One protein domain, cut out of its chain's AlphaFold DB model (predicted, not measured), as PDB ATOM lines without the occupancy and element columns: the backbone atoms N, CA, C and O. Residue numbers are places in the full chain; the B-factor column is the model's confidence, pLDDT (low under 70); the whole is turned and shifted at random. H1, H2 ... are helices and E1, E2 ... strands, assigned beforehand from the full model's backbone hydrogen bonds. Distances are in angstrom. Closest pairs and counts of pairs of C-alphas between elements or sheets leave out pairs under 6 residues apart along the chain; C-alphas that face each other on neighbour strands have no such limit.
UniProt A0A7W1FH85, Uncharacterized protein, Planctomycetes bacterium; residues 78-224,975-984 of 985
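What this domain is: This is residues 78 to 224 and 975 to 984 of the 985 residues of an uncharacterized protein of Planctomycetes bacterium (UniProt A0A7W1FH85). A long, twisted wall of four long strands side by side, E4, E6, E7 and E8, with short E3 along its edge, has a small head at the end where E4 ends and E6 begins, made of E5, H2 and the loops of residues 129 to 178. Past the E4 side of the wall lie the small hairpin E1 and E2 and the short helix H1, while residues 192 to 207 loop round its other end. The 157 printed residues have two named helices and eight named strands, in the order H1 E1 E2 E3 E4 E5 H2 E6 E7 E8; the sheet's order is E3 E4 E6 E7 E8, antiparallel throughout. The class is mostly strand, with under half of the residues in named elements. The whole is only just loose, close to compact, with a radius of gyration of the C-alphas of 18.2 A and spans of 54 by 37 by 31 A.

How they stand to each other: After H1, residues 92 to 95, come E1, residues 102 to 104, and E2, residues 107 to 109, an antiparallel hairpin with N 104 and O 107 at 2.9 A. E3, residues 115 to 117, and E4, residues 120 to 128, form another, with N 115 and O 122 at 2.8 A. The closest C-alphas of E1 and E4, those of Tyr 102 and Arg 125, are 6.2 A apart. E5, residues 145 to 147, pairs with no named strand, but its residues 146 to 147 pair antiparallel with residues 131 to 132. H2, residues 157 to 167, is apart from E5 and not on the five-stranded sheet; nor is H1. E6, residues 179 to 191, is antiparallel to E4, with N 123 and O 187 at 2.9 A. E7, residues 208 to 224, makes a hairpin with E6, with N 184 and O 216 at 2.8 A. Edge strand E8, residues 975 to 983, is antiparallel to E7 at 169 degrees, with N 215 and O 979 at 2.9 A. In H2 every O i to N i+4 pair is within hydrogen-bond range; H1 is too short for one, and its one O i to N i+3 pair is not within range.

Where its parts are: H1 begins with C-alpha 92 at (201.098, 194.098, 98.684). E4 is 26.4 A long, H2 15.2 A, E6 37.9 A and E8 26.9 A. E7, 46.6 A, begins with C-alpha 208 at (196.693, 185.981, 121.246). E8 ends with C-alpha 983 at (190.742, 196.160, 123.082).

The domain as a whole: The two farthest C-alphas, those of Asp 174 and Asn 193, are 53.6 A apart. Residues 225 to 974 are not printed; C-alphas 224 and 975 are 16.2 A apart across this cut. The links E4 to E5, H2 to E6 and E6 to E7 are long. Mean pLDDT of the printed part is 73.6; 60 residues are under 70, among them residues 78 to 94, 132 to 142 and 977 to 984.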
ATOM      1  N   ALA A  78     206.641 210.488  96.171       54.44
ATOM      2  CA  ALA A  78     207.641 211.139  95.325       54.44
ATOM      3  C   ALA A  78     207.485 210.773  93.834       54.44
ATOM      4  O   ALA A  78     207.990 211.478  92.965       54.44
ATOM      5  N   GLU A  79     206.759 209.699  93.530       57.44
ATOM      6  CA  GLU A  79     206.394 209.258  92.189       57.44
ATOM      7  C   GLU A  79     204.908 209.588  91.972       57.44
ATOM      8  O   GLU A  79     204.054 208.712  92.065       57.44
ATOM      9  N   ILE A  80     204.600 210.875  91.767       50.66
ATOM     10  CA  ILE A  80     203.251 211.488  91.793       50.66
ATOM     11  C   ILE A  80     202.164 210.646  91.092       50.66
ATOM     12  O   ILE A  80     201.049 210.541  91.604       50.66
ATOM     13  N   GLU A  81     202.495 209.999  89.971       53.09
ATOM     14  CA  GLU A  81     201.606 209.122  89.186       53.09
ATOM     15  C   GLU A  81     201.070 207.908  89.970       53.09
ATOM     16  O   GLU A  81     200.033 207.343  89.637       53.09
ATOM     17  N   ASN A  82     201.739 207.508  91.051       54.84
ATOM     18  CA  ASN A  82     201.382 206.332  91.836       54.84
ATOM     19  C   ASN A  82     200.430 206.621  93.001       54.84
ATOM     20  O   ASN A  82     199.820 205.686  93.521       54.84
ATOM     21  N   LEU A  83     200.261 207.884  93.404       56.09
ATOM     22  CA  LEU A  83     199.259 208.252  94.417       56.09
ATOM     23  C   LEU A  83     197.822 208.145  93.897       56.09
ATOM     24  O   LEU A  83     196.887 208.060  94.699       56.09
ATOM     25  N   THR A  84     197.656 208.132  92.573       52.03
ATOM     26  CA  THR A  84     196.359 208.061  91.889       52.03
ATOM     27  C   THR A  84     196.016 206.676  91.366       52.03
ATOM     28  O   THR A  84     194.840 206.389  91.136       52.03
ATOM     29  N   THR A  85     197.005 205.780  91.244       53.91
ATOM     30  CA  THR A  85     196.730 204.359  90.999       53.91
ATOM     31  C   THR A  85     195.803 203.801  92.076       53.91
ATOM     32  O   THR A  85     195.877 204.181  93.246       53.91
ATOM     33  N   ASN A  86     194.881 202.930  91.667       55.47
ATOM     34  CA  ASN A  86     193.818 202.425  92.524       55.47
ATOM     35  C   ASN A  86     194.429 201.614  93.682       55.47
ATOM     36  O   ASN A  86     194.691 200.421  93.541       55.47
ATOM     37  N   ILE A  87     194.639 202.265  94.834       56.72
ATOM     38  CA  ILE A  87     195.151 201.666  96.086       56.72
ATOM     39  C   ILE A  87     194.433 200.370  96.451       56.72
ATOM     40  O   ILE A  87     194.978 199.507  97.128       56.72
ATOM     41  N   ASN A  88     193.193 200.251  95.994       53.28
ATOM     42  CA  ASN A  88     192.311 199.148  96.298       53.28
ATOM     43  C   ASN A  88     192.694 197.841  95.578       53.28
ATOM     44  O   ASN A  88     192.187 196.793  95.961       53.28
ATOM     45  N   GLU A  89     193.561 197.859  94.558       56.75
ATOM     46  CA  GLU A  89     193.734 196.685  93.690       56.75
ATOM     47  C   GLU A  89     194.770 195.657  94.171       56.75
ATOM     48  O   GLU A  89     194.524 194.484  93.928       56.75
ATOM     49  N   ASP A  90     195.834 196.043  94.895       63.06
ATOM     50  CA  ASP A  90     196.659 195.168  95.766       63.06
ATOM     51  C   ASP A  90     197.886 195.947  96.313       63.06
ATOM     52  O   ASP A  90     198.947 195.948  95.677       63.06
ATOM     53  N   PRO A  91     197.825 196.579  97.503       59.66
ATOM     54  CA  PRO A  91     198.979 197.275  98.076       59.66
ATOM     55  C   PRO A  91     200.175 196.359  98.392       59.66
ATOM     56  O   PRO A  91     201.288 196.850  98.595       59.66
ATOM     57  N   ALA A  92     199.995 195.031  98.454       57.94
ATOM     58  CA  ALA A  92     201.098 194.098  98.684       57.94
ATOM     59  C   ALA A  92     202.029 194.012  97.465       57.94
ATOM     60  O   ALA A  92     203.238 193.842  97.639       57.94
ATOM     61  N   THR A  93     201.511 194.223  96.249       62.88
ATOM     62  CA  THR A  93     202.345 194.340  95.036       62.88
ATOM     63  C   THR A  93     203.267 195.557  95.075       62.88
ATOM     64  O   THR A  93     204.306 195.562  94.419       62.88
ATOM     65  N   TRP A  94     202.932 196.573  95.876       62.66
ATOM     66  CA  TRP A  94     203.654 197.842  95.886       62.66
ATOM     67  C   TRP A  94     204.983 197.763  96.622       62.66
ATOM     68  O   TRP A  94     205.971 198.352  96.191       62.66
ATOM     69  N   TRP A  95     205.013 197.038  97.744       70.56
ATOM     70  CA  TRP A  95     206.189 196.977  98.621       70.56
ATOM     71  C   TRP A  95     206.661 195.560  98.930       70.56
ATOM     72  O   TRP A  95     207.635 195.409  99.667       70.56
ATOM     73  N   ASN A  96     205.979 194.537  98.398       73.69
ATOM     74  CA  ASN A  96     206.181 193.133  98.757       73.69
ATOM     75  C   ASN A  96     206.145 192.918 100.285       73.69
ATOM     76  O   ASN A  96     206.909 192.134 100.851       73.69
ATOM     77  N   LEU A  97     205.294 193.690 100.971       77.19
ATOM     78  CA  LEU A  97     205.165 193.678 102.421       77.19
ATOM     79  C   LEU A  97     203.971 192.808 102.818       77.19
ATOM     80  O   LEU A  97     202.832 193.072 102.434       77.19
ATOM     81  N   VAL A  98     204.242 191.770 103.609       82.81
ATOM     82  CA  VAL A  98     203.221 190.848 104.122       82.81
ATOM     83  C   VAL A  98     202.285 191.530 105.126       82.81
ATOM     84  O   VAL A  98     202.616 192.564 105.708       82.81
ATOM     85  N   GLY A  99     201.110 190.939 105.354       83.06
ATOM     86  CA  GLY A  99     200.131 191.443 106.321       83.06
ATOM     87  C   GLY A  99     199.179 192.516 105.793       83.06
ATOM     88  O   GLY A  99     198.414 193.046 106.591       83.06
ATOM     89  N   CYS A 100     199.195 192.822 104.492       85.62
ATOM     90  CA  CYS A 100     198.257 193.763 103.882       85.62
ATOM     91  C   CYS A 100     196.842 193.170 103.791       85.62
ATOM     92  O   CYS A 100     196.656 192.099 103.211       85.62
ATOM     93  N   ALA A 101     195.852 193.880 104.320       82.81
ATOM     94  CA  ALA A 101     194.440 193.671 104.040       82.81
ATOM     95  C   ALA A 101     193.945 194.767 103.085       82.81
ATOM     96  O   ALA A 101     194.234 195.947 103.284       82.81
ATOM     97  N   TYR A 102     193.188 194.394 102.057       80.75
ATOM     98  CA  TYR A 102     192.661 195.327 101.055       80.75
ATOM     99  C   TYR A 102     191.313 194.844 100.514       80.75
ATOM    100  O   TYR A 102     190.829 193.785 100.909       80.75
ATOM    101  N   THR A 103     190.669 195.627  99.648       69.69
ATOM    102  CA  THR A 103     189.383 195.254  99.042       69.69
ATOM    103  C   THR A 103     189.490 195.302  97.528       69.69
ATOM    104  O   THR A 103     189.554 196.383  96.953       69.69
ATOM    105  N   LEU A 104     189.448 194.138  96.881       69.81
ATOM    106  CA  LEU A 104     189.417 194.045  95.425       69.81
ATOM    107  C   LEU A 104     187.963 194.152  94.946       69.81
ATOM    108  O   LEU A 104     187.185 193.197  95.036       69.81
ATOM    109  N   GLY A 105     187.572 195.340  94.482       72.25
ATOM    110  CA  GLY A 105     186.179 195.646  94.151       72.25
ATOM    111  C   GLY A 105     185.301 195.641  95.406       72.25
ATOM    112  O   GLY A 105     185.391 196.547  96.225       72.25
ATOM    113  N   THR A 106     184.461 194.617  95.569       73.06
ATOM    114  CA  THR A 106     183.637 194.403  96.776       73.06
ATOM    115  C   THR A 106     184.156 193.275  97.671       73.06
ATOM    116  O   THR A 106     183.549 192.988  98.702       73.06
ATOM    117  N   THR A 107     185.231 192.590  97.273       77.31
ATOM    118  CA  THR A 107     185.728 191.397  97.966       77.31
ATOM    119  C   THR A 107     186.863 191.778  98.917       77.31
ATOM    120  O   THR A 107     187.923 192.195  98.445       77.31
ATOM    121  N   PRO A 108     186.691 191.631 100.243       79.88
ATOM    122  CA  PRO A 108     187.780 191.840 101.184       79.88
ATOM    123  C   PRO A 108     188.814 190.720 101.040       79.88
ATOM    124  O   PRO A 108     188.482 189.535 101.088       79.88
ATOM    125  N   VAL A 109     190.077 191.100 100.891       80.94
ATOM    126  CA  VAL A 109     191.227 190.197 100.883       80.94
ATOM    127  C   VAL A 109     191.927 190.326 102.229       80.94
ATOM    128  O   VAL A 109     192.437 191.389 102.589       80.94
ATOM    129  N   ILE A 110     191.920 189.235 102.992       84.25
ATOM    130  CA  ILE A 110     192.579 189.135 104.297       84.25
ATOM    131  C   ILE A 110     193.941 188.460 104.089       84.25
ATOM    132  O   ILE A 110     194.017 187.456 103.376       84.25
ATOM    133  N   PRO A 111     195.026 188.973 104.694       84.62
ATOM    134  CA  PRO A 111     196.344 188.380 104.535       84.62
ATOM    135  C   PRO A 111     196.395 186.984 105.162       84.62
ATOM    136  O   PRO A 111     195.948 186.775 106.289       84.62
ATOM    137  N   THR A 112     197.033 186.043 104.468       85.25
ATOM    138  CA  THR A 112     197.287 184.685 104.983       85.25
ATOM    139  C   THR A 112     198.420 184.646 106.011       85.25
ATOM    140  O   THR A 112     198.580 183.660 106.726       85.25
ATOM    141  N   ARG A 113     199.237 185.707 106.083       85.31
ATOM    142  CA  ARG A 113     200.355 185.874 107.024       85.31
ATOM    143  C   ARG A 113     200.519 187.346 107.390       85.31
ATOM    144  O   ARG A 113     200.410 188.207 106.519       85.31
ATOM    145  N   GLY A 114     200.821 187.622 108.655       85.44
ATOM    146  CA  GLY A 114     201.114 188.971 109.149       85.44
ATOM    147  C   GLY A 114     202.610 189.245 109.256       85.44
ATOM    148  O   GLY A 114     203.438 188.346 109.098       85.44
ATOM    149  N   LEU A 115     202.952 190.499 109.536       88.19
ATOM    150  CA  LEU A 115     204.316 190.900 109.852       88.19
ATOM    151  C   LEU A 115     204.610 190.565 111.317       88.19
ATOM    152  O   LEU A 115     203.913 191.042 112.208       88.19
ATOM    153  N   TRP A 116     205.632 189.755 111.571       89.56
ATOM    154  CA  TRP A 116     206.039 189.432 112.936       89.56
ATOM    155  C   TRP A 116     206.985 190.506 113.486       89.56
ATOM    156  O   TRP A 116     208.006 190.811 112.867       89.56
ATOM    157  N   VAL A 117     206.635 191.083 114.637       86.94
ATOM    158  CA  VAL A 117     207.398 192.128 115.332       86.94
ATOM    159  C   VAL A 117     207.354 191.830 116.826       86.94
ATOM    160  O   VAL A 117     206.305 191.978 117.444       86.94
ATOM    161  N   ASP A 118     208.482 191.399 117.390       84.81
ATOM    162  CA  ASP A 118     208.667 191.198 118.836       84.81
ATOM    163  C   ASP A 118     207.531 190.384 119.494       84.81
ATOM    164  O   ASP A 118     206.751 190.880 120.300       84.81
ATOM    165  N   GLY A 119     207.334 189.131 119.068       87.25
ATOM    166  CA  GLY A 119     206.275 188.265 119.611       87.25
ATOM    167  C   GLY A 119     204.836 188.696 119.281       87.25
ATOM    168  O   GLY A 119     203.889 188.052 119.735       87.25
ATOM    169  N   CYS A 120     204.653 189.750 118.481       91.06
ATOM    170  CA  CYS A 120     203.364 190.175 117.952       91.06
ATOM    171  C   CYS A 120     203.261 189.853 116.460       91.06
ATOM    172  O   CYS A 120     204.244 189.933 115.724       91.06
ATOM    173  N   VAL A 121     202.054 189.546 115.990       92.38
ATOM    174  CA  VAL A 121     201.747 189.498 114.552       92.38
ATOM    175  C   VAL A 121     200.915 190.720 114.208       92.38
ATOM    176  O   VAL A 121     199.915 190.993 114.867       92.38
ATOM    177  N   VAL A 122     201.329 191.452 113.179       90.88
ATOM    178  CA  VAL A 122     200.694 192.696 112.753       90.88
ATOM    179  C   VAL A 122     200.107 192.530 111.360       90.88
ATOM    180  O   VAL A 122     200.790 192.094 110.428       90.88
ATOM    181  N   ARG A 123     198.843 192.916 111.198       91.50
ATOM    182  CA  ARG A 123     198.236 193.157 109.884       91.50
ATOM    183  C   ARG A 123     197.971 194.644 109.707       91.50
ATOM    184  O   ARG A 123     197.836 195.376 110.686       91.50
ATOM    185  N   TRP A 124     197.909 195.096 108.468       90.69
ATOM    186  CA  TRP A 124     197.772 196.506 108.140       90.69
ATOM    187  C   TRP A 124     196.903 196.703 106.906       90.69
ATOM    188  O   TRP A 124     196.778 195.808 106.078       90.69
ATOM    189  N   ARG A 125     196.298 197.880 106.778       85.88
ATOM    190  CA  ARG A 125     195.598 198.311 105.567       85.88
ATOM    191  C   ARG A 125     195.739 199.810 105.362       85.88
ATOM    192  O   ARG A 125     195.962 200.555 106.319       85.88
ATOM    193  N   LEU A 126     195.600 200.226 104.110       83.06
ATOM    194  CA  LEU A 126     195.690 201.612 103.677       83.06
ATOM    195  C   LEU A 126     194.394 201.998 102.966       83.06
ATOM    196  O   LEU A 126     193.982 201.323 102.027       83.06
ATOM    197  N   GLU A 127     193.752 203.069 103.418       77.81
ATOM    198  CA  GLU A 127     192.442 203.490 102.920       77.81
ATOM    199  C   GLU A 127     192.470 204.976 102.532       77.81
ATOM    200  O   GLU A 127     192.970 205.789 103.314       77.81
ATOM    201  N   PRO A 128     191.935 205.380 101.366       74.75
ATOM    202  CA  PRO A 128     191.736 206.793 101.061       74.75
ATOM    203  C   PRO A 128     190.649 207.387 101.972       74.75
ATOM    204  O   PRO A 128     189.663 206.723 102.296       74.75
ATOM    205  N   VAL A 129     190.817 208.643 102.392       73.31
ATOM    206  CA  VAL A 129     189.891 209.320 103.318       73.31
ATOM    207  C   VAL A 129     189.169 210.466 102.618       73.31
ATOM    208  O   VAL A 129     189.777 211.254 101.900       73.31
ATOM    209  N   LYS A 130     187.864 210.584 102.877       72.00
ATOM    210  CA  LYS A 130     187.043 211.747 102.521       72.00
ATOM    211  C   LYS A 130     186.991 212.694 103.719       72.00
ATOM    212  O   LYS A 130     186.654 212.254 104.818       72.00
ATOM    213  N   ILE A 131     187.290 213.978 103.520       70.50
ATOM    214  CA  ILE A 131     187.148 215.007 104.566       70.50
ATOM    215  C   ILE A 131     185.959 215.893 104.223       70.50
ATOM    216  O   ILE A 131     185.892 216.415 103.115       70.50
ATOM    217  N   ALA A 132     185.030 216.059 105.164       68.06
ATOM    218  CA  ALA A 132     183.860 216.922 105.026       68.06
ATOM    219  C   ALA A 132     183.972 218.144 105.950       68.06
ATOM    220  O   ALA A 132     184.494 218.035 107.061       68.06
ATOM    221  N   SER A 133     183.461 219.295 105.510       68.19
ATOM    222  CA  SER A 133     183.455 220.545 106.282       68.19
ATOM    223  C   SER A 133     182.467 220.540 107.448       68.19
ATOM    224  O   SER A 133     182.662 221.279 108.410       68.19
ATOM    225  N   ALA A 134     181.445 219.682 107.398       64.12
ATOM    226  CA  ALA A 134     180.504 219.461 108.487       64.12
ATOM    227  C   ALA A 134     180.042 217.997 108.536       64.12
ATOM    228  O   ALA A 134     179.818 217.356 107.504       64.12
ATOM    229  N   VAL A 135     179.877 217.477 109.755       60.66
ATOM    230  CA  VAL A 135     179.378 216.123 110.031       60.66
ATOM    231  C   VAL A 135     178.242 216.231 111.051       60.66
ATOM    232  O   VAL A 135     178.392 216.902 112.069       60.66
ATOM    233  N   ASN A 136     177.116 215.577 110.778       61.81
ATOM    234  CA  ASN A 136     175.978 215.418 111.683       61.81
ATOM    235  C   ASN A 136     175.984 214.008 112.300       61.81
ATOM    236  O   ASN A 136     176.769 213.147 111.905       61.81
ATOM    237  N   LEU A 137     175.071 213.752 113.245       51.91
ATOM    238  CA  LEU A 137     174.924 212.446 113.911       51.91
ATOM    239  C   LEU A 137     174.712 211.272 112.931       51.91
ATOM    240  O   LEU A 137     175.146 210.164 113.230       51.91
ATOM    241  N   ASP A 138     174.117 211.533 111.761       54.31
ATOM    242  CA  ASP A 138     173.804 210.526 110.735       54.31
ATOM    243  C   ASP A 138     174.807 210.491 109.560       54.31
ATOM    244  O   ASP A 138     174.607 209.748 108.599       54.31
ATOM    245  N   GLY A 139     175.883 211.291 109.595       62.41
ATOM    246  CA  GLY A 139     176.897 211.346 108.532       62.41
ATOM    247  C   GLY A 139     177.172 212.752 107.991       62.41
ATOM    248  O   GLY A 139     177.095 213.738 108.715       62.41
ATOM    249  N   ILE A 140     177.551 212.859 106.714       60.41
ATOM    250  CA  ILE A 140     177.906 214.138 106.072       60.41
ATOM    251  C   ILE A 140     176.646 215.010 105.939       60.41
ATOM    252  O   ILE A 140     175.624 214.536 105.443       60.41
ATOM    253  N   ALA A 141     176.702 216.271 106.380       69.19
ATOM    254  CA  ALA A 141     175.572 217.191 106.225       69.19
ATOM    255  C   ALA A 141     175.266 217.434 104.731       69.19
ATOM    256  O   ALA A 141     176.176 217.458 103.907       69.19
ATOM    257  N   ASN A 142     173.994 217.617 104.360       67.62
ATOM    258  CA  ASN A 142     173.588 217.747 102.948       67.62
ATOM    259  C   ASN A 142     174.224 218.954 102.229       67.62
ATOM    260  O   ASN A 142     174.365 218.941 101.008       67.62
ATOM    261  N   ASP A 143     174.610 219.981 102.982       72.25
ATOM    262  CA  ASP A 143     175.305 221.194 102.548       72.25
ATOM    263  C   ASP A 143     176.820 221.155 102.806       72.25
ATOM    264  O   ASP A 143     177.530 222.100 102.461       72.25
ATOM    265  N   ALA A 144     177.340 220.071 103.390       66.44
ATOM    266  CA  ALA A 144     178.766 219.948 103.639       66.44
ATOM    267  C   ALA A 144     179.523 219.867 102.315       66.44
ATOM    268  O   ALA A 144     179.233 219.059 101.425       66.44
ATOM    269  N   THR A 145     180.556 220.691 102.225       74.25
ATOM    270  CA  THR A 145     181.586 220.539 101.210       74.25
ATOM    271  C   THR A 145     182.546 219.426 101.601       74.25
ATOM    272  O   THR A 145     182.802 219.210 102.787       74.25
ATOM    273  N   TYR A 146     183.093 218.700 100.631       70.31
ATOM    274  CA  TYR A 146     184.081 217.661 100.913       70.31
ATOM    275  C   TYR A 146     185.242 217.664  99.923       70.31
ATOM    276  O   TYR A 146     185.124 218.185  98.817       70.31
ATOM    277  N   THR A 147     186.351 217.040 100.316       70.25
ATOM    278  CA  THR A 147     187.526 216.796  99.469       70.25
ATOM    279  C   THR A 147     187.788 215.297  99.339       70.25
ATOM    280  O   THR A 147     187.498 214.520 100.256       70.25
ATOM    281  N   VAL A 148     188.326 214.890  98.193       70.94
ATOM    282  CA  VAL A 148     188.764 213.515  97.899       70.94
ATOM    283  C   VAL A 148     190.166 213.553  97.307       70.94
ATOM    284  O   VAL A 148     190.572 214.578  96.765       70.94
ATOM    285  N   ASN A 149     190.899 212.442  97.375       71.25
ATOM    286  CA  ASN A 149     192.213 212.352  96.737       71.25
ATOM    287  C   ASN A 149     192.094 212.673  95.242       71.25
ATOM    288  O   ASN A 149     191.243 212.118  94.547       71.25
ATOM    289  N   ARG A 150     192.923 213.609  94.781       66.88
ATOM    290  CA  ARG A 150     192.845 214.178  93.435       66.88
ATOM    291  C   ARG A 150     193.285 213.175  92.364       66.88
ATOM    292  O   ARG A 150     194.234 212.428  92.574       66.88
ATOM    293  N   GLU A 151     192.626 213.222  91.207       63.44
ATOM    294  CA  GLU A 151     193.070 212.545  89.985       63.44
ATOM    295  C   GLU A 151     194.135 213.393  89.272       63.44
ATOM    296  O   GLU A 151     193.965 214.602  89.090       63.44
ATOM    297  N   VAL A 152     195.260 212.769  88.924       50.94
ATOM    298  CA  VAL A 152     196.423 213.439  88.317       50.94
ATOM    299  C   VAL A 152     196.279 213.454  86.804       50.94
ATOM    300  O   VAL A 152     196.743 214.404  86.181       50.94
ATOM    301  N   ASP A 153     195.602 212.457  86.224       53.69
ATOM    302  CA  ASP A 153     195.270 212.452  84.803       53.69
ATOM    303  C   ASP A 153     194.160 213.480  84.516       53.69
ATOM    304  O   ASP A 153     192.999 213.242  84.876       53.69
ATOM    305  N   PRO A 154     194.463 214.607  83.836       55.16
ATOM    306  CA  PRO A 154     193.474 215.641  83.545       55.16
ATOM    307  C   PRO A 154     192.274 215.109  82.756       55.16
ATOM    308  O   PRO A 154     191.178 215.645  82.888       55.16
ATOM    309  N   ALA A 155     192.451 214.038  81.974       53.47
ATOM    310  CA  ALA A 155     191.380 213.431  81.188       53.47
ATOM    311  C   ALA A 155     190.355 212.671  82.047       53.47
ATOM    312  O   ALA A 155     189.244 212.407  81.586       53.47
ATOM    313  N   ARG A 156     190.710 212.312  83.287       58.00
ATOM    314  CA  ARG A 156     189.871 211.513  84.197       58.00
ATOM    315  C   ARG A 156     189.337 212.308  85.384       58.00
ATOM    316  O   ARG A 156     188.481 211.789  86.097       58.00
ATOM    317  N   VAL A 157     189.782 213.555  85.570       65.94
ATOM    318  CA  VAL A 157     189.319 214.448  86.649       65.94
ATOM    319  C   VAL A 157     187.796 214.555  86.655       65.94
ATOM    320  O   VAL A 157     187.172 214.235  87.662       65.94
ATOM    321  N   ASP A 158     187.179 214.885  85.517       68.56
ATOM    322  CA  ASP A 158     185.721 215.054  85.434       68.56
ATOM    323  C   ASP A 158     184.958 213.757  85.737       68.56
ATOM    324  O   ASP A 158     183.896 213.778  86.371       68.56
ATOM    325  N   GLN A 159     185.505 212.612  85.313       72.81
ATOM    326  CA  GLN A 159     184.939 211.299  85.606       72.81
ATOM    327  C   GLN A 159     185.009 211.007  87.110       72.81
ATOM    328  O   GLN A 159     183.997 210.644  87.708       72.81
ATOM    329  N   ARG A 160     186.179 211.192  87.730       68.62
ATOM    330  CA  ARG A 160     186.393 210.945  89.161       68.62
ATOM    331  C   ARG A 160     185.591 211.884  90.044       68.62
ATOM    332  O   ARG A 160     184.990 211.426  91.013       68.62
ATOM    333  N   ASP A 161     185.507 213.157  89.686       70.44
ATOM    334  CA  ASP A 161     184.673 214.129  90.387       70.44
ATOM    335  C   ASP A 161     183.193 213.739  90.293       70.44
ATOM    336  O   ASP A 161     182.458 213.830  91.277       70.44
ATOM    337  N   SER A 162     182.753 213.239  89.135       71.56
ATOM    338  CA  SER A 162     181.387 212.742  88.938       71.56
ATOM    339  C   SER A 162     181.102 211.469  89.744       71.56
ATOM    340  O   SER A 162     180.059 211.381  90.392       71.56
ATOM    341  N   GLU A 163     182.032 210.510  89.774       70.81
ATOM    342  CA  GLU A 163     181.953 209.308  90.618       70.81
ATOM    343  C   GLU A 163     181.910 209.674  92.108       70.81
ATOM    344  O   GLU A 163     181.078 209.160  92.857       70.81
ATOM    345  N   ALA A 164     182.755 210.614  92.543       66.12
ATOM    346  CA  ALA A 164     182.794 211.089  93.921       66.12
ATOM    347  C   ALA A 164     181.484 211.780  94.327       66.12
ATOM    348  O   ALA A 164     181.010 211.560  95.443       66.12
ATOM    349  N   ARG A 165     180.890 212.585  93.428       70.62
ATOM    350  CA  ARG A 165     179.567 213.217  93.614       70.62
ATOM    351  C   ARG A 165     178.445 212.184  93.701       70.62
ATOM    352  O   ARG A 165     177.536 212.345  94.507       70.62
ATOM    353  N   ALA A 166     178.512 211.114  92.909       67.94
ATOM    354  CA  ALA A 166     177.522 210.039  92.939       67.94
ATOM    355  C   ALA A 166     177.622 209.160  94.202       67.94
ATOM    356  O   ALA A 166     176.618 208.606  94.647       67.94
ATOM    357  N   ALA A 167     178.817 209.034  94.787       61.03
ATOM    358  CA  ALA A 167     179.101 208.103  95.879       61.03
ATOM    359  C   ALA A 167     178.807 208.631  97.299       61.03
ATOM    360  O   ALA A 167     178.821 207.842  98.244       61.03
ATOM    361  N   GLY A 168     178.538 209.925  97.512       55.09
ATOM    362  CA  GLY A 168     178.211 210.397  98.861       55.09
ATOM    363  C   GLY A 168     177.631 211.801  98.924       55.09
ATOM    364  O   GLY A 168     178.159 212.706  98.290       55.09
ATOM    365  N   GLY A 169     176.595 211.971  99.750       60.19
ATOM    366  CA  GLY A 169     175.950 213.263 100.012       60.19
ATOM    367  C   GLY A 169     176.940 214.390 100.344       60.19
ATOM    368  O   GLY A 169     178.018 214.140 100.899       60.19
ATOM    369  N   GLY A 170     176.569 215.616  99.962       62.47
ATOM    370  CA  GLY A 170     177.392 216.831 100.029       62.47
ATOM    371  C   GLY A 170     177.849 217.338  98.650       62.47
ATOM    372  O   GLY A 170     177.563 216.721  97.625       62.47
ATOM    373  N   THR A 171     178.574 218.459  98.618       73.12
ATOM    374  CA  THR A 171     179.113 219.074  97.381       73.12
ATOM    375  C   THR A 171     180.645 218.970  97.358       73.12
ATOM    376  O   THR A 171     181.298 219.292  98.345       73.12
ATOM    377  N   LEU A 172     181.260 218.515  96.261       72.00
ATOM    378  CA  LEU A 172     182.728 218.525  96.132       72.00
ATOM    379  C   LEU A 172     183.242 219.976  96.179       72.00
ATOM    380  O   LEU A 172     182.670 220.837  95.517       72.00
ATOM    381  N   LEU A 173     184.294 220.250  96.953       70.75
ATOM    382  CA  LEU A 173     184.884 221.586  97.041       70.75
ATOM    383  C   LEU A 173     185.463 222.011  95.681       70.75
ATOM    384  O   LEU A 173     186.284 221.287  95.112       70.75
ATOM    385  N   ASP A 174     185.065 223.188  95.190       62.72
ATOM    386  CA  ASP A 174     185.570 223.741  93.931       62.72
ATOM    387  C   ASP A 174     187.106 223.782  93.926       62.72
ATOM    388  O   ASP A 174     187.742 224.310  94.842       62.72
ATOM    389  N   GLY A 175     187.701 223.189  92.891       59.12
ATOM    390  CA  GLY A 175     189.150 223.145  92.696       59.12
ATOM    391  C   GLY A 175     189.911 222.085  93.499       59.12
ATOM    392  O   GLY A 175     191.131 222.081  93.376       59.12
ATOM    393  N   ASN A 176     189.227 221.229  94.282       62.44
ATOM    394  CA  ASN A 176     189.744 220.097  95.078       62.44
ATOM    395  C   ASN A 176     191.249 220.202  95.450       62.44
ATOM    396  O   ASN A 176     192.116 219.875  94.630       62.44
ATOM    397  N   PRO A 177     191.588 220.661  96.671       63.25
ATOM    398  CA  PRO A 177     192.953 221.033  97.032       63.25
ATOM    399  C   PRO A 177     193.947 219.863  96.868       63.25
ATOM    400  O   PRO A 177     193.543 218.706  96.975       63.25
ATOM    401  N   PRO A 178     195.251 220.131  96.635       64.75
ATOM    402  CA  PRO A 178     196.272 219.133  96.276       64.75
ATOM    403  C   PRO A 178     196.743 218.286  97.476       64.75
ATOM    404  O   PRO A 178     197.939 218.096  97.712       64.75
ATOM    405  N   PHE A 179     195.797 217.796  98.269       72.62
ATOM    406  CA  PHE A 179     196.047 216.967  99.433       72.62
ATOM    407  C   PHE A 179     195.606 215.534  99.151       72.62
ATOM    408  O   PHE A 179     194.536 215.298  98.594       72.62
ATOM    409  N   PHE A 180     196.423 214.582  99.585       75.12
ATOM    410  CA  PHE A 180     196.061 213.175  99.622       75.12
ATOM    411  C   PHE A 180     195.901 212.756 101.070       75.12
ATOM    412  O   PHE A 180     196.840 212.844 101.865       75.12
ATOM    413  N   HIS A 181     194.710 212.299 101.418       78.00
ATOM    414  CA  HIS A 181     194.386 211.813 102.743       78.00
ATOM    415  C   HIS A 181     194.324 210.297 102.726       78.00
ATOM    416  O   HIS A 181     193.561 209.684 101.973       78.00
ATOM    417  N   TYR A 182     195.121 209.694 103.598       80.62
ATOM    418  CA  TYR A 182     195.154 208.258 103.797       80.62
ATOM    419  C   TYR A 182     194.986 207.923 105.270       80.62
ATOM    420  O   TYR A 182     195.573 208.562 106.143       80.62
ATOM    421  N   ARG A 183     194.207 206.885 105.546       83.06
ATOM    422  CA  ARG A 183     194.121 206.244 106.850       83.06
ATOM    423  C   ARG A 183     194.922 204.953 106.793       83.06
ATOM    424  O   ARG A 183     194.610 204.045 106.029       83.06
ATOM    425  N   ILE A 184     195.957 204.892 107.616       84.81
ATOM    426  CA  ILE A 184     196.726 203.688 107.896       84.81
ATOM    427  C   ILE A 184     196.088 203.048 109.122       84.81
ATOM    428  O   ILE A 184     195.991 203.683 110.175       84.81
ATOM    429  N   VAL A 185     195.652 201.800 108.989       88.12
ATOM    430  CA  VAL A 185     195.144 201.005 110.110       88.12
ATOM    431  C   VAL A 185     196.097 199.842 110.313       88.12
ATOM    432  O   VAL A 185     196.316 199.065 109.385       88.12
ATOM    433  N   THR A 186     196.657 199.715 111.511       90.06
ATOM    434  CA  THR A 186     197.459 198.556 111.908       90.06
ATOM    435  C   THR A 186     196.821 197.871 113.100       90.06
ATOM    436  O   THR A 186     196.324 198.513 114.019       90.06
ATOM    437  N   GLU A 187     196.819 196.547 113.073       93.00
ATOM    438  CA  GLU A 187     196.302 195.713 114.148       93.00
ATOM    439  C   GLU A 187     197.383 194.729 114.558       93.00
ATOM    440  O   GLU A 187     197.785 193.878 113.761       93.00
ATOM    441  N   ALA A 188     197.861 194.865 115.790       92.62
ATOM    442  CA  ALA A 188     198.859 193.989 116.376       92.62
ATOM    443  C   ALA A 188     198.210 193.034 117.374       92.62
ATOM    444  O   ALA A 188     197.387 193.438 118.192       92.62
ATOM    445  N   TYR A 189     198.635 191.779 117.322       94.12
ATOM    446  CA  TYR A 189     198.161 190.702 118.179       94.12
ATOM    447  C   TYR A 189     199.353 190.156 118.963       94.12
ATOM    448  O   TYR A 189     200.241 189.544 118.362       94.12
ATOM    449  N   ALA A 190     199.391 190.379 120.278       93.31
ATOM    450  CA  ALA A 190     200.411 189.801 121.153       93.31
ATOM    451  C   ALA A 190     200.159 188.297 121.279       93.31
ATOM    452  O   ALA A 190     199.100 187.878 121.751       93.31
ATOM    453  N   LEU A 191     201.087 187.470 120.795       92.12
ATOM    454  CA  LEU A 191     200.863 186.031 120.729       92.12
ATOM    455  C   LEU A 191     201.003 185.384 122.104       92.12
ATOM    456  O   LEU A 191     201.961 185.626 122.835       92.12
ATOM    457  N   LYS A 192     200.107 184.437 122.396       89.81
ATOM    458  CA  LYS A 192     200.217 183.585 123.588       89.81
ATOM    459  C   LYS A 192     201.484 182.721 123.559       89.81
ATOM    460  O   LYS A 192     202.033 182.395 124.607       89.81
ATOM    461  N   ASN A 193     201.935 182.343 122.359       89.69
ATOM    462  CA  ASN A 193     203.243 181.747 122.113       89.69
ATOM    463  C   ASN A 193     204.035 182.652 121.160       89.69
ATOM    464  O   ASN A 193     203.743 182.705 119.965       89.69
ATOM    465  N   GLN A 194     205.032 183.351 121.701       86.19
ATOM    466  CA  GLN A 194     205.792 184.387 120.995       86.19
ATOM    467  C   GLN A 194     206.599 183.843 119.801       86.19
ATOM    468  O   GLN A 194     206.845 184.585 118.848       86.19
ATOM    469  N   ASP A 195     206.918 182.543 119.801       84.88
ATOM    470  CA  ASP A 195     207.703 181.884 118.750       84.88
ATOM    471  C   ASP A 195     206.874 181.542 117.497       84.88
ATOM    472  O   ASP A 195     207.416 181.162 116.456       84.88
ATOM    473  N   GLN A 196     205.543 181.672 117.550       85.50
ATOM    474  CA  GLN A 196     204.660 181.324 116.432       85.50
ATOM    475  C   GLN A 196     204.519 182.462 115.414       85.50
ATOM    476  O   GLN A 196     203.426 182.955 115.151       85.50
ATOM    477  N   ALA A 197     205.620 182.839 114.762       81.56
ATOM    478  CA  ALA A 197     205.653 183.938 113.790       81.56
ATOM    479  C   ALA A 197     204.731 183.770 112.562       81.56
ATOM    480  O   ALA A 197     204.484 184.727 111.831       81.56
ATOM    481  N   THR A 198     204.217 182.563 112.314       84.56
ATOM    482  CA  THR A 198     203.253 182.267 111.240       84.56
ATOM    483  C   THR A 198     201.810 182.149 111.730       84.56
ATOM    484  O   THR A 198     200.965 181.671 110.976       84.56
ATOM    485  N   ALA A 199     201.523 182.511 112.982       85.06
ATOM    486  CA  ALA A 199     200.167 182.503 113.515       85.06
ATOM    487  C   ALA A 199     199.252 183.456 112.730       85.06
ATOM    488  O   ALA A 199     199.686 184.489 112.215       85.06
ATOM    489  N   VAL A 200     197.966 183.105 112.681       88.06
ATOM    490  CA  VAL A 200     196.913 183.858 111.984       88.06
ATOM    491  C   VAL A 200     195.831 184.202 113.020       88.06
ATOM    492  O   VAL A 200     194.722 183.661 112.984       88.06
ATOM    493  N   PRO A 201     196.152 185.058 114.012       87.69
ATOM    494  CA  PRO A 201     195.328 185.259 115.208       87.69
ATOM    495  C   PRO A 201     193.951 185.879 114.928       87.69
ATOM    496  O   PRO A 201     193.088 185.844 115.802       87.69
ATOM    497  N   TRP A 202     193.734 186.421 113.726       86.75
ATOM    498  CA  TRP A 202     192.437 186.920 113.259       86.75
ATOM    499  C   TRP A 202     191.501 185.834 112.710       86.75
ATOM    500  O   TRP A 202     190.320 186.110 112.524       86.75
ATOM    501  N   GLU A 203     191.991 184.620 112.446       86.25
ATOM    502  CA  GLU A 203     191.161 183.479 112.017       86.25
ATOM    503  C   GLU A 203     190.906 182.486 113.156       86.25
ATOM    504  O   GLU A 203     189.893 181.788 113.160       86.25
ATOM    505  N   GLN A 204     191.820 182.408 114.128       82.56
ATOM    506  CA  GLN A 204     191.791 181.398 115.185       82.56
ATOM    507  C   GLN A 204     191.742 182.043 116.573       82.56
ATOM    508  O   GLN A 204     192.715 182.634 117.049       82.56
ATOM    509  N   ALA A 205     190.607 181.876 117.254       76.00
ATOM    510  CA  ALA A 205     190.428 182.346 118.622       76.00
ATOM    511  C   ALA A 205     191.441 181.694 119.588       76.00
ATOM    512  O   ALA A 205     191.738 180.502 119.492       76.00
ATOM    513  N   GLY A 206     191.958 182.473 120.545       82.88
ATOM    514  CA  GLY A 206     192.842 181.988 121.615       82.88
ATOM    515  C   GLY A 206     194.342 181.925 121.289       82.88
ATOM    516  O   GLY A 206     195.118 181.475 122.137       82.88
ATOM    517  N   GLN A 207     194.768 182.379 120.104       86.75
ATOM    518  CA  GLN A 207     196.191 182.469 119.728       86.75
ATOM    519  C   GLN A 207     196.908 183.721 120.260       86.75
ATOM    520  O   GLN A 207     198.139 183.769 120.261       86.75
ATOM    521  N   HIS A 208     196.163 184.719 120.735       90.56
ATOM    522  CA  HIS A 208     196.693 185.981 121.246       90.56
ATOM    523  C   HIS A 208     196.160 186.286 122.653       90.56
ATOM    524  O   HIS A 208     195.114 185.768 123.049       90.56
ATOM    525  N   THR A 209     196.897 187.095 123.410       89.88
ATOM    526  CA  THR A 209     196.526 187.590 124.748       89.88
ATOM    527  C   THR A 209     195.862 188.963 124.680       89.88
ATOM    528  O   THR A 209     194.891 189.210 125.389       89.88
ATOM    529  N   VAL A 210     196.359 189.837 123.800       89.31
ATOM    530  CA  VAL A 210     195.874 191.209 123.585       89.31
ATOM    531  C   VAL A 210     195.867 191.524 122.091       89.31
ATOM    532  O   VAL A 210     196.757 191.080 121.359       89.31
ATOM    533  N   SER A 211     194.896 192.322 121.645       91.50
ATOM    534  CA  SER A 211     194.910 192.975 120.337       91.50
ATOM    535  C   SER A 211     194.888 194.500 120.499       91.50
ATOM    536  O   SER A 211     194.200 195.062 121.349       91.50
ATOM    537  N   VAL A 212     195.684 195.203 119.697       90.31
ATOM    538  CA  VAL A 212     195.728 196.671 119.683       90.31
ATOM    539  C   VAL A 212     195.558 197.151 118.255       90.31
ATOM    540  O   VAL A 212     196.231 196.651 117.355       90.31
ATOM    541  N   GLN A 213     194.689 198.143 118.059       90.75
ATOM    542  CA  GLN A 213     194.517 198.820 116.783       90.75
ATOM    543  C   GLN A 213     195.067 200.247 116.862       90.75
ATOM    544  O   GLN A 213     194.662 201.067 117.688       90.75
ATOM    545  N   VAL A 214     195.974 200.574 115.955       84.94
ATOM    546  CA  VAL A 214     196.463 201.939 115.759       84.94
ATOM    547  C   VAL A 214     195.873 202.475 114.467       84.94
ATOM    548  O   VAL A 214     195.895 201.811 113.427       84.94
ATOM    549  N   GLN A 215     195.349 203.694 114.534       85.25
ATOM    550  CA  GLN A 215     194.891 204.435 113.371       85.25
ATOM    551  C   GLN A 215     195.732 205.697 113.214       85.25
ATOM    552  O   GLN A 215     195.874 206.505 114.136       85.25
ATOM    553  N   ARG A 216     196.275 205.887 112.014       81.44
ATOM    554  CA  ARG A 216     197.000 207.098 111.640       81.44
ATOM    555  C   ARG A 216     196.368 207.697 110.399       81.44
ATOM    556  O   ARG A 216     196.289 207.037 109.368       81.44
ATOM    557  N   VAL A 217     195.928 208.945 110.494       81.62
ATOM    558  CA  VAL A 217     195.496 209.721 109.330       81.62
ATOM    559  C   VAL A 217     196.670 210.574 108.887       81.62
ATOM    560  O   VAL A 217     197.181 211.399 109.649       81.62
ATOM    561  N   VAL A 218     197.111 210.342 107.659       81.12
ATOM    562  CA  VAL A 218     198.209 211.049 107.015       81.12
ATOM    563  C   VAL A 218     197.624 211.902 105.903       81.12
ATOM    564  O   VAL A 218     196.938 211.404 105.015       81.12
ATOM    565  N   GLN A 219     197.907 213.194 105.962       81.19
ATOM    566  CA  GLN A 219     197.699 214.124 104.870       81.19
ATOM    567  C   GLN A 219     199.045 214.377 104.200       81.19
ATOM    568  O   GLN A 219     199.966 214.915 104.817       81.19
ATOM    569  N   LEU A 220     199.145 214.016 102.930       78.94
ATOM    570  CA  LEU A 220     200.259 214.372 102.067       78.94
ATOM    571  C   LEU A 220     199.856 215.606 101.279       78.94
ATOM    572  O   LEU A 220     198.916 215.567 100.492       78.94
ATOM    573  N   ASN A 221     200.548 216.707 101.514       78.31
ATOM    574  CA  ASN A 221     200.397 217.915 100.724       78.31
ATOM    575  C   ASN A 221     201.543 217.980  99.714       78.31
ATOM    576  O   ASN A 221     202.707 218.044 100.120       78.31
ATOM    577  N   LEU A 222     201.212 217.941  98.423       73.62
ATOM    578  CA  LEU A 222     202.185 218.172  97.364       73.62
ATOM    579  C   LEU A 222     202.454 219.670  97.266       73.62
ATOM    580  O   LEU A 222     201.564 220.464  96.976       73.62
ATOM    581  N   VAL A 223     203.698 220.044  97.519       77.19
ATOM    582  CA  VAL A 223     204.150 221.427  97.536       77.19
ATOM    583  C   VAL A 223     205.066 221.639  96.343       77.19
ATOM    584  O   VAL A 223     206.128 221.022  96.262       77.19
ATOM    585  N   ASN A 224     204.691 222.528  95.429       78.44
ATOM    586  CA  ASN A 224     205.594 222.948  94.368       78.44
ATOM    587  C   ASN A 224     206.729 223.779  94.975       78.44
ATOM    588  O   ASN A 224     206.492 224.778  95.656       78.44
ATOM    589  N   THR A 975     201.347 215.941 107.074       78.00
ATOM    590  CA  THR A 975     200.601 216.303 108.288       78.00
ATOM    591  C   THR A 975     199.939 215.048 108.845       78.00
ATOM    592  O   THR A 975     199.310 214.302 108.101       78.00
ATOM    593  N   ARG A 976     200.091 214.791 110.148       74.75
ATOM    594  CA  ARG A 976     199.624 213.550 110.786       74.75
ATOM    595  C   ARG A 976     198.651 213.812 111.928       74.75
ATOM    596  O   ARG A 976     198.861 214.723 112.726       74.75
ATOM    597  N   MET A 977     197.655 212.943 112.048       68.75
ATOM    598  CA  MET A 977     196.830 212.764 113.244       68.75
ATOM    599  C   MET A 977     196.908 211.296 113.672       68.75
ATOM    600  O   MET A 977     196.760 210.399 112.841       68.75
ATOM    601  N   ILE A 978     197.181 211.047 114.954       64.69
ATOM    602  CA  ILE A 978     197.376 209.697 115.507       64.69
ATOM    603  C   ILE A 978     196.282 209.425 116.537       64.69
ATOM    604  O   ILE A 978     195.981 210.280 117.370       64.69
ATOM    605  N   THR A 979     195.683 208.238 116.488       65.94
ATOM    606  CA  THR A 979     194.733 207.758 117.497       65.94
ATOM    607  C   THR A 979     194.975 206.273 117.763       65.94
ATOM    608  O   THR A 979     195.063 205.470 116.836       65.94
ATOM    609  N   THR A 980     195.071 205.900 119.038       59.28
ATOM    610  CA  THR A 980     195.327 204.520 119.471       59.28
ATOM    611  C   THR A 980     194.096 203.979 120.193       59.28
ATOM    612  O   THR A 980     193.623 204.592 121.152       59.28
ATOM    613  N   LEU A 981     193.589 202.828 119.752       66.50
ATOM    614  CA  LEU A 981     192.479 202.108 120.375       66.50
ATOM    615  C   LEU A 981     192.976 200.723 120.795       66.50
ATOM    616  O   LEU A 981     193.596 200.001 120.021       66.50
ATOM    617  N   ALA A 982     192.733 200.338 122.041       54.00
ATOM    618  CA  ALA A 982     193.173 199.044 122.549       54.00
ATOM    619  C   ALA A 982     191.981 198.292 123.126       54.00
ATOM    620  O   ALA A 982     191.276 198.822 123.990       54.00
ATOM    621  N   GLU A 983     191.795 197.067 122.649       55.00
ATOM    622  CA  GLU A 983     190.742 196.160 123.082       55.00
ATOM    623  C   GLU A 983     191.361 195.021 123.900       55.00
ATOM    624  O   GLU A 983     192.507 194.620 123.704       55.00
ATOM    625  N   VAL A 984     190.609 194.534 124.880       45.25
ATOM    626  CA  VAL A 984     190.953 193.329 125.640       45.25
ATOM    627  C   VAL A 984     189.904 192.288 125.248       45.25
ATOM    628  O   VAL A 984     188.725 192.654 125.254       45.25
TER     629      VAL A 984